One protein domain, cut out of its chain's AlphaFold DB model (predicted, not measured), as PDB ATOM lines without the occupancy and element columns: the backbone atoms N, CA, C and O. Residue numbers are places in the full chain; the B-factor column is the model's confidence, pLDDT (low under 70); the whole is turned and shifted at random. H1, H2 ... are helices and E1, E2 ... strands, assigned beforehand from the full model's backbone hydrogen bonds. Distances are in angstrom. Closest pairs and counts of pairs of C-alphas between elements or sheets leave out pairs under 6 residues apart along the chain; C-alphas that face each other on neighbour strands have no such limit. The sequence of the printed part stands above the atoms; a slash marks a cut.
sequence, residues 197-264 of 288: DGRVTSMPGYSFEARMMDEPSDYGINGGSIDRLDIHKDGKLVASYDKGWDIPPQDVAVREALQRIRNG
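What this domain is: This is residues 197 to 264 of the 288 residues of an uncharacterized protein of Boseongicola sp. CCM32 (UniProt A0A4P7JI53). A twisted sheet of five antiparallel strands, E1 to E5, has one helix, H1, packed over one face, slantwise to the strands, while no named element covers the other face. A long loop, residues 213 to 225, joins E2 to E3 at one end of the sheet. The printed part has 68 residues, with five named strands and then one named helix along the chain; the class is mixed, helices and strands. The sheet's order is E1, E2, E3, E4, E5, and the whole is compact, with a radius of gyration of the C-alphas of 11.1 A and spans of 31 by 21 by 18 A.

How they stand to each other: E1, residues 197 to 199, and E2, residues 206 to 212, form a hairpin, with N 198 and O 208 2.9 A apart, within hydrogen-bond range. E2 and E3, residues 226 to 233, form a hairpin at 169 degrees, with N 209 and O 230 at 2.9 A. E3 and E4, residues 236 to 242, form a hairpin, with N 231 and O 239 at 2.8 A. E4 and E5, residues 245 to 247, form a hairpin, with N 240 and O 247 at 3.1 A. The five strands are a meander, each the antiparallel neighbour of the one before. H1, residues 252 to 263, is on the sheet at a height of 9.6 A, over E2, E3 and, only just, E4, on which 3 of its C-alphas fall. It runs slantwise to the strands, at 40 degrees to E3 on the local plane. The closest C-alphas of E4 and H1, those of Val 238 and Val 254, are 7.3 A apart. Every O i to N i+4 pair in H1 is within hydrogen-bond range.

Where its parts are: E1 begins at C-alpha 197, (-51.506, -12.025, -36.218). From first to last C-alpha E2 measures 18.8 A, E3 19.5 A, E4 17.2 A and H1 16.5 A. H1 ends at C-alpha 263, (-44.077, 1.639, -35.823).

The domain as a whole: The C-alphas farthest apart, of Pro 204 and Asp 218, are 31.6 A apart. The printed part has no cut; the link E2 to E3 is long. Residue 264 alone has pLDDT under 70.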
ATOM      1  N   ASP A 197     -50.789 -12.330 -34.994       90.81
ATOM      2  CA  ASP A 197     -51.506 -12.025 -36.218       90.81
ATOM      3  C   ASP A 197     -52.316 -10.731 -36.079       90.81
ATOM      4  O   ASP A 197     -52.788 -10.347 -35.003       90.81
ATOM      5  N   GLY A 198     -52.462 -10.016 -37.188       90.50
ATOM      6  CA  GLY A 198     -53.210  -8.773 -37.219       90.50
ATOM      7  C   GLY A 198     -53.619  -8.356 -38.620       90.50
ATOM      8  O   GLY A 198     -53.190  -8.908 -39.636       90.50
ATOM      9  N   ARG A 199     -54.488  -7.349 -38.685       91.12
ATOM     10  CA  ARG A 199     -54.871  -6.677 -39.931       91.12
ATOM     11  C   ARG A 199     -54.472  -5.218 -39.842       91.12
ATOM     12  O   ARG A 199     -54.621  -4.610 -38.788       91.12
ATOM     13  N   VAL A 200     -53.991  -4.665 -40.948       89.38
ATOM     14  CA  VAL A 200     -53.623  -3.249 -41.020       89.38
ATOM     15  C   VAL A 200     -54.904  -2.455 -41.277       89.38
ATOM     16  O   VAL A 200     -55.416  -2.463 -42.393       89.38
ATOM     17  N   THR A 201     -55.473  -1.796 -40.265       84.56
ATOM     18  CA  THR A 201     -56.761  -1.091 -40.424       84.56
ATOM     19  C   THR A 201     -56.667   0.096 -41.378       84.56
ATOM     20  O   THR A 201     -57.611   0.345 -42.125       84.56
ATOM     21  N   SER A 202     -55.507   0.752 -41.451       84.62
ATOM     22  CA  SER A 202     -55.221   1.800 -42.436       84.62
ATOM     23  C   SER A 202     -55.228   1.303 -43.890       84.62
ATOM     24  O   SER A 202     -55.369   2.109 -44.807       84.62
ATOM     25  N   MET A 203     -55.040  -0.002 -44.127       86.56
ATOM     26  CA  MET A 203     -54.919  -0.586 -45.467       86.56
ATOM     27  C   MET A 203     -55.802  -1.835 -45.599       86.56
ATOM     28  O   MET A 203     -55.356  -2.946 -45.294       86.56
ATOM     29  N   PRO A 204     -57.053  -1.694 -46.077       89.44
ATOM     30  CA  PRO A 204     -57.956  -2.830 -46.202       89.44
ATOM     31  C   PRO A 204     -57.364  -3.897 -47.131       89.44
ATOM     32  O   PRO A 204     -56.761  -3.586 -48.157       89.44
ATOM     33  N   GLY A 205     -57.536  -5.161 -46.746       92.00
ATOM     34  CA  GLY A 205     -56.986  -6.317 -47.463       92.00
ATOM     35  C   GLY A 205     -55.592  -6.746 -47.002       92.00
ATOM     36  O   GLY A 205     -55.166  -7.838 -47.363       92.00
ATOM     37  N   TYR A 206     -54.896  -5.960 -46.172       94.62
ATOM     38  CA  TYR A 206     -53.588  -6.346 -45.639       94.62
ATOM     39  C   TYR A 206     -53.704  -7.023 -44.268       94.62
ATOM     40  O   TYR A 206     -54.322  -6.496 -43.337       94.62
ATOM     41  N   SER A 207     -53.069  -8.182 -44.137       93.31
ATOM     42  CA  SER A 207     -52.888  -8.907 -42.880       93.31
ATOM     43  C   SER A 207     -51.420  -9.247 -42.676       93.31
ATOM     44  O   SER A 207     -50.662  -9.341 -43.638       93.31
ATOM     45  N   PHE A 208     -51.009  -9.417 -41.428       94.25
ATOM     46  CA  PHE A 208     -49.638  -9.766 -41.096       94.25
ATOM     47  C   PHE A 208     -49.592 -10.789 -39.973       94.25
ATOM     48  O   PHE A 208     -50.516 -10.870 -39.166       94.25
ATOM     49  N   GLU A 209     -48.493 -11.526 -39.923       93.75
ATOM     50  CA  GLU A 209     -48.136 -12.409 -38.824       93.75
ATOM     51  C   GLU A 209     -46.689 -12.095 -38.444       93.75
ATOM     52  O   GLU A 209     -45.794 -12.147 -39.285       93.75
ATOM     53  N   ALA A 210     -46.458 -11.703 -37.196       92.44
ATOM     54  CA  ALA A 210     -45.150 -11.284 -36.716       92.44
ATOM     55  C   ALA A 210     -44.762 -12.068 -35.467       92.44
ATOM     56  O   ALA A 210     -45.553 -12.204 -34.535       92.44
ATOM     57  N   ARG A 211     -43.520 -12.546 -35.417       89.75
ATOM     58  CA  ARG A 211     -42.912 -13.033 -34.182       89.75
ATOM     59  C   ARG A 211     -42.070 -11.910 -33.599       89.75
ATOM     60  O   ARG A 211     -41.070 -11.508 -34.192       89.75
ATOM     61  N   MET A 212     -42.499 -11.406 -32.449       86.94
ATOM     62  CA  MET A 212     -41.728 -10.439 -31.676       86.94
ATOM     63  C   MET A 212     -40.924 -11.164 -30.603       86.94
ATOM     64  O   MET A 212     -41.391 -12.159 -30.064       86.94
ATOM     65  N   MET A 213     -39.728 -10.666 -30.327       83.56
ATOM     66  CA  MET A 213     -38.843 -11.035 -29.227       83.56
ATOM     67  C   MET A 213     -38.899  -9.923 -28.179       83.56
ATOM     68  O   MET A 213     -39.080  -8.757 -28.529       83.56
ATOM     69  N   ASP A 214     -38.741 -10.260 -26.901       82.31
ATOM     70  CA  ASP A 214     -38.727  -9.241 -25.841       82.31
ATOM     71  C   ASP A 214     -37.497  -8.329 -25.947       82.31
ATOM     72  O   ASP A 214     -37.565  -7.136 -25.654       82.31
ATOM     73  N   GLU A 215     -36.379  -8.883 -26.416       81.50
ATOM     74  CA  GLU A 215     -35.117  -8.176 -26.582       81.50
ATOM     75  C   GLU A 215     -34.855  -7.894 -28.073       81.50
ATOM     76  O   GLU A 215     -35.083  -8.775 -28.913       81.50
ATOM     77  N   PRO A 216     -34.417  -6.675 -28.442       82.19
ATOM     78  CA  PRO A 216     -33.996  -6.397 -29.810       82.19
ATOM     79  C   PRO A 216     -32.818  -7.300 -30.186       82.19
ATOM     80  O   PRO A 216     -31.910  -7.523 -29.386       82.19
ATOM     81  N   SER A 217     -32.830  -7.818 -31.410       78.75
ATOM     82  CA  SER A 217     -31.805  -8.738 -31.904       78.75
ATOM     83  C   SER A 217     -31.111  -8.163 -33.132       78.75
ATOM     84  O   SER A 217     -31.744  -7.475 -33.935       78.75
ATOM     85  N   ASP A 218     -29.841  -8.521 -33.337       79.38
ATOM     86  CA  ASP A 218     -29.112  -8.244 -34.584       79.38
ATOM     87  C   ASP A 218     -29.827  -8.836 -35.813       79.38
ATOM     88  O   ASP A 218     -29.721  -8.312 -36.921       79.38
ATOM     89  N   TYR A 219     -30.596  -9.912 -35.608       79.38
ATOM     90  CA  TYR A 219     -31.420 -10.554 -36.633       79.38
ATOM     91  C   TYR A 219     -32.815  -9.942 -36.772       79.38
ATOM     92  O   TYR A 219     -33.573 -10.347 -37.649       79.38
ATOM     93  N   GLY A 220     -33.178  -8.999 -35.904       80.19
ATOM     94  CA  GLY A 220     -34.457  -8.326 -35.985       80.19
ATOM     95  C   GLY A 220     -34.491  -7.341 -37.147       80.19
ATOM     96  O   GLY A 220     -33.479  -6.723 -37.492       80.19
ATOM     97  N   ILE A 221     -35.671  -7.131 -37.735       81.19
ATOM     98  CA  ILE A 221     -35.846  -6.158 -38.825       81.19
ATOM     99  C   ILE A 221     -35.310  -4.787 -38.381       81.19
ATOM    100  O   ILE A 221     -35.896  -4.131 -37.518       81.19
ATOM    101  N   ASN A 222     -34.212  -4.341 -39.006       76.25
ATOM    102  CA  ASN A 222     -33.470  -3.118 -38.659       76.25
ATOM    103  C   ASN A 222     -33.003  -3.057 -37.188       76.25
ATOM    104  O   ASN A 222     -33.142  -2.010 -36.552       76.25
ATOM    105  N   GLY A 223     -32.510  -4.172 -36.639       75.88
ATOM    106  CA  GLY A 223     -32.059  -4.265 -35.243       75.88
ATOM    107  C   GLY A 223     -33.200  -4.170 -34.224       75.88
ATOM    108  O   GLY A 223     -32.994  -3.763 -33.084       75.88
ATOM    109  N   GLY A 224     -34.433  -4.439 -34.664       83.38
ATOM    110  CA  GLY A 224     -35.630  -4.362 -33.834       83.38
ATOM    111  C   GLY A 224     -35.951  -5.663 -33.096       83.38
ATOM    112  O   GLY A 224     -35.185  -6.621 -33.078       83.38
ATOM    113  N   SER A 225     -37.150  -5.701 -32.523       86.25
ATOM    114  CA  SER A 225     -37.699  -6.859 -31.807       86.25
ATOM    115  C   SER A 225     -38.396  -7.879 -32.716       86.25
ATOM    116  O   SER A 225     -38.842  -8.913 -32.239       86.25
ATOM    117  N   ILE A 226     -38.564  -7.599 -34.011       89.19
ATOM    118  CA  ILE A 226     -39.297  -8.484 -34.932       89.19
ATOM    119  C   ILE A 226     -38.307  -9.453 -35.582       89.19
ATOM    120  O   ILE A 226     -37.563  -9.043 -36.470       89.19
ATOM    121  N   ASP A 227     -38.320 -10.713 -35.149       89.12
ATOM    122  CA  ASP A 227     -37.469 -11.802 -35.669       89.12
ATOM    123  C   ASP A 227     -38.019 -12.378 -36.983       89.12
ATOM    124  O   ASP A 227     -37.270 -12.683 -37.910       89.12
ATOM    125  N   ARG A 228     -39.352 -12.453 -37.093       92.94
ATOM    126  CA  ARG A 228     -40.045 -12.962 -38.279       92.94
ATOM    127  C   ARG A 228     -41.279 -12.133 -38.610       92.94
ATOM    128  O   ARG A 228     -42.015 -11.752 -37.700       92.94
ATOM    129  N   LEU A 229     -41.527 -11.887 -39.897       94.38
ATOM    130  CA  LEU A 229     -42.690 -11.139 -40.377       94.38
ATOM    131  C   LEU A 229     -43.185 -11.641 -41.736       94.38
ATOM    132  O   LEU A 229     -42.473 -11.542 -42.730       94.38
ATOM    133  N   ASP A 230     -44.454 -12.029 -41.787       96.00
ATOM    134  CA  ASP A 230     -45.157 -12.419 -43.006       96.00
ATOM    135  C   ASP A 230     -46.284 -11.414 -43.291       96.00
ATOM    136  O   ASP A 230     -47.174 -11.211 -42.466       96.00
ATOM    137  N   ILE A 231     -46.258 -10.755 -44.455       95.12
ATOM    138  CA  ILE A 231     -47.286  -9.794 -44.892       95.12
ATOM    139  C   ILE A 231     -48.085 -10.401 -46.038       95.12
ATOM    140  O   ILE A 231     -47.547 -10.768 -47.086       95.12
ATOM    141  N   HIS A 232     -49.400 -10.409 -45.871       96.38
ATOM    142  CA  HIS A 232     -50.361 -10.915 -46.829       96.38
ATOM    143  C   HIS A 232     -51.260  -9.786 -47.335       96.38
ATOM    144  O   HIS A 232     -51.716  -8.941 -46.569       96.38
ATOM    145  N   LYS A 233     -51.553  -9.797 -48.634       95.94
ATOM    146  CA  LYS A 233     -52.545  -8.934 -49.276       95.94
ATOM    147  C   LYS A 233     -53.619  -9.810 -49.897       95.94
ATOM    148  O   LYS A 233     -53.310 -10.652 -50.736       95.94
ATOM    149  N   ASP A 234     -54.862  -9.640 -49.464       94.31
ATOM    150  CA  ASP A 234     -56.015 -10.429 -49.906       94.31
ATOM    151  C   ASP A 234     -55.763 -11.949 -49.778       94.31
ATOM    152  O   ASP A 234     -56.155 -12.748 -50.626       94.31
ATOM    153  N   GLY A 235     -55.045 -12.347 -48.718       93.50
ATOM    154  CA  GLY A 235     -54.653 -13.735 -48.445       93.50
ATOM    155  C   GLY A 235     -53.431 -14.242 -49.223       93.50
ATOM    156  O   GLY A 235     -53.034 -15.389 -49.037       93.50
ATOM    157  N   LYS A 236     -52.804 -13.421 -50.074       95.62
ATOM    158  CA  LYS A 236     -51.582 -13.776 -50.807       95.62
ATOM    159  C   LYS A 236     -50.348 -13.187 -50.128       95.62
ATOM    160  O   LYS A 236     -50.309 -11.986 -49.887       95.62
ATOM    161  N   LEU A 237     -49.332 -14.010 -49.872       95.62
ATOM    162  CA  LEU A 237     -48.046 -13.561 -49.333       95.62
ATOM    163  C   LEU A 237     -47.373 -12.588 -50.316       95.62
ATOM    164  O   LEU A 237     -47.157 -12.927 -51.483       95.62
ATOM    165  N   VAL A 238     -47.092 -11.371 -49.853       96.62
ATOM    166  CA  VAL A 238     -46.489 -10.285 -50.650       96.62
ATOM    167  C   VAL A 238     -45.122  -9.850 -50.130       96.62
ATOM    168  O   VAL A 238     -44.336  -9.307 -50.902       96.62
ATOM    169  N   ALA A 239     -44.832 -10.089 -48.852       96.25
ATOM    170  CA  ALA A 239     -43.507  -9.924 -48.272       96.25
ATOM    171  C   ALA A 239     -43.318 -10.924 -47.128       96.25
ATOM    172  O   ALA A 239     -44.279 -11.243 -46.430       96.25
ATOM    173  N   SER A 240     -42.091 -11.401 -46.964       96.12
ATOM    174  CA  SER A 240     -41.705 -12.417 -45.982       96.12
ATOM    175  C   SER A 240     -40.310 -12.088 -45.483       96.12
ATOM    176  O   SER A 240     -39.423 -11.783 -46.290       96.12
ATOM    177  N   TYR A 241     -40.140 -12.140 -44.170       94.56
ATOM    178  CA  TYR A 241     -38.880 -11.911 -43.487       94.56
ATOM    179  C   TYR A 241     -38.660 -12.992 -42.432       94.56
ATOM    180  O   TYR A 241     -39.436 -13.067 -41.479       94.56
ATOM    181  N   ASP A 242     -37.595 -13.773 -42.567       92.50
ATOM    182  CA  ASP A 242     -37.108 -14.728 -41.571       92.50
ATOM    183  C   ASP A 242     -35.576 -14.613 -41.509       92.50
ATOM    184  O   ASP A 242     -34.856 -15.130 -42.364       92.50
ATOM    185  N   LYS A 243     -35.066 -13.836 -40.540       85.81
ATOM    186  CA  LYS A 243     -33.625 -13.508 -40.408       85.81
ATOM    187  C   LYS A 243     -33.006 -12.910 -41.683       85.81
ATOM    188  O   LYS A 243     -31.816 -13.068 -41.960       85.81
ATOM    189  N   GLY A 244     -33.826 -12.225 -42.472       88.31
ATOM    190  CA  GLY A 244     -33.495 -11.729 -43.802       88.31
ATOM    191  C   GLY A 244     -34.749 -11.637 -44.665       88.31
ATOM    192  O   GLY A 244     -35.775 -12.226 -44.350       88.31
ATOM    193  N   TRP A 245     -34.694 -10.867 -45.751       91.31
ATOM    194  CA  TRP A 245     -35.823 -10.767 -46.679       91.31
ATOM    195  C   TRP A 245     -35.859 -11.976 -47.616       91.31
ATOM    196  O   TRP A 245     -35.148 -11.983 -48.620       91.31
ATOM    197  N   ASP A 246     -36.720 -12.956 -47.336       93.44
ATOM    198  CA  ASP A 246     -37.047 -14.016 -48.299       93.44
ATOM    199  C   ASP A 246     -37.777 -13.433 -49.510       93.44
ATOM    200  O   ASP A 246     -37.462 -13.724 -50.665       93.44
ATOM    201  N   ILE A 247     -38.764 -12.576 -49.232       94.31
ATOM    202  CA  ILE A 247     -39.542 -11.868 -50.244       94.31
ATOM    203  C   ILE A 247     -39.517 -10.383 -49.882       94.31
ATOM    204  O   ILE A 247     -40.265  -9.955 -48.995       94.31
ATOM    205  N   PRO A 248     -38.670  -9.577 -50.546       92.25
ATOM    206  CA  PRO A 248     -38.579  -8.159 -50.251       92.25
ATOM    207  C   PRO A 248     -39.852  -7.425 -50.703       92.25
ATOM    208  O   PRO A 248     -40.429  -7.754 -51.746       92.25
ATOM    209  N   PRO A 249     -40.279  -6.378 -49.978       93.81
ATOM    210  CA  PRO A 249     -41.455  -5.595 -50.331       93.81
ATOM    211  C   PRO A 249     -41.205  -4.799 -51.624       93.81
ATOM    212  O   PRO A 249     -40.501  -3.779 -51.637       93.81
ATOM    213  N   GLN A 250     -41.781  -5.271 -52.733       90.56
ATOM    214  CA  GLN A 250     -41.618  -4.649 -54.053       90.56
ATOM    215  C   GLN A 250     -42.500  -3.406 -54.219       90.56
ATOM    216  O   GLN A 250     -42.032  -2.372 -54.696       90.56
ATOM    217  N   ASP A 251     -43.754  -3.492 -53.779       93.38
ATOM    218  CA  ASP A 251     -44.727  -2.414 -53.923       93.38
ATOM    219  C   ASP A 251     -44.559  -1.331 -52.856       93.38
ATOM    220  O   ASP A 251     -44.338  -1.614 -51.674       93.38
ATOM    221  N   VAL A 252     -44.789  -0.076 -53.254       92.50
ATOM    222  CA  VAL A 252     -44.823   1.076 -52.334       92.50
ATOM    223  C   VAL A 252     -45.851   0.853 -51.221       92.50
ATOM    224  O   VAL A 252     -45.551   1.076 -50.053       92.50
ATOM    225  N   ALA A 253     -47.018   0.305 -51.568       92.12
ATOM    226  CA  ALA A 253     -48.073  -0.035 -50.616       92.12
ATOM    227  C   ALA A 253     -47.625  -1.079 -49.572       92.12
ATOM    228  O   ALA A 253     -47.973  -0.978 -48.399       92.12
ATOM    229  N   VAL A 254     -46.829  -2.077 -49.972       93.38
ATOM    230  CA  VAL A 254     -46.338  -3.119 -49.052       93.38
ATOM    231  C   VAL A 254     -45.280  -2.543 -48.108       93.38
ATOM    232  O   VAL A 254     -45.266  -2.876 -46.926       93.38
ATOM    233  N   ARG A 255     -44.430  -1.630 -48.594       93.12
ATOM    234  CA  ARG A 255     -43.461  -0.908 -47.749       93.12
ATOM    235  C   ARG A 255     -44.145  -0.007 -46.728       93.12
ATOM    236  O   ARG A 255     -43.695   0.073 -45.590       93.12
ATOM    237  N   GLU A 256     -45.230   0.646 -47.125       92.12
ATOM    238  CA  GLU A 256     -46.042   1.461 -46.224       92.12
ATOM    239  C   GLU A 256     -46.708   0.596 -45.142       92.12
ATOM    240  O   GLU A 256     -46.645   0.931 -43.960       92.12
ATOM    241  N   ALA A 257     -47.268  -0.562 -45.517       91.00
ATOM    242  CA  ALA A 257     -47.808  -1.535 -44.565       91.00
ATOM    243  C   ALA A 257     -46.735  -2.027 -43.579       91.00
ATOM    244  O   ALA A 257     -46.970  -2.041 -42.373       91.00
ATOM    245  N   LEU A 258     -45.537  -2.355 -44.072       91.44
ATOM    246  CA  LEU A 258     -44.392  -2.743 -43.247       91.44
ATOM    247  C   LEU A 258     -44.012  -1.656 -42.235       91.44
ATOM    248  O   LEU A 258     -43.814  -1.956 -41.060       91.44
ATOM    249  N   GLN A 259     -43.911  -0.398 -42.675       89.81
ATOM    250  CA  GLN A 259     -43.604   0.717 -41.776       89.81
ATOM    251  C   GLN A 259     -44.673   0.886 -40.694       89.81
ATOM    252  O   GLN A 259     -44.320   1.121 -39.542       89.81
ATOM    253  N   ARG A 260     -45.958   0.715 -41.031       88.44
ATOM    254  CA  ARG A 260     -47.042   0.746 -40.037       88.44
ATOM    255  C   ARG A 260     -46.921  -0.384 -39.020       88.44
ATOM    256  O   ARG A 260     -46.955  -0.113 -37.829       88.44
ATOM    257  N   ILE A 261     -46.718  -1.619 -39.480       88.12
ATOM    258  CA  ILE A 261     -46.545  -2.783 -38.596       88.12
ATOM    259  C   ILE A 261     -45.350  -2.568 -37.656       88.12
ATOM    260  O   ILE A 261     -45.445  -2.852 -36.465       88.12
ATOM    261  N   ARG A 262     -44.247  -2.008 -38.174       85.56
ATOM    262  CA  ARG A 262     -43.038  -1.708 -37.399       85.56
ATOM    263  C   ARG A 262     -43.248  -0.615 -36.352       85.56
ATOM    264  O   ARG A 262     -42.780  -0.770 -35.230       85.56
ATOM    265  N   ASN A 263     -43.891   0.492 -36.722       82.19
ATOM    266  CA  ASN A 263     -44.077   1.639 -35.823       82.19
ATOM    267  C   ASN A 263     -45.030   1.333 -34.665       82.19
ATOM    268  O   ASN A 263     -45.064   2.059 -33.680       82.19
ATOM    269  N   GLY A 264     -45.747   0.224 -34.764       66.25
ATOM    270  CA  GLY A 264     -46.546  -0.325 -33.700       66.25
ATOM    271  C   GLY A 264     -47.878  -0.752 -34.267       66.25
ATOM    272  O   GLY A 264     -48.459  -0.087 -35.123       66.25
TER     273      GLY A 264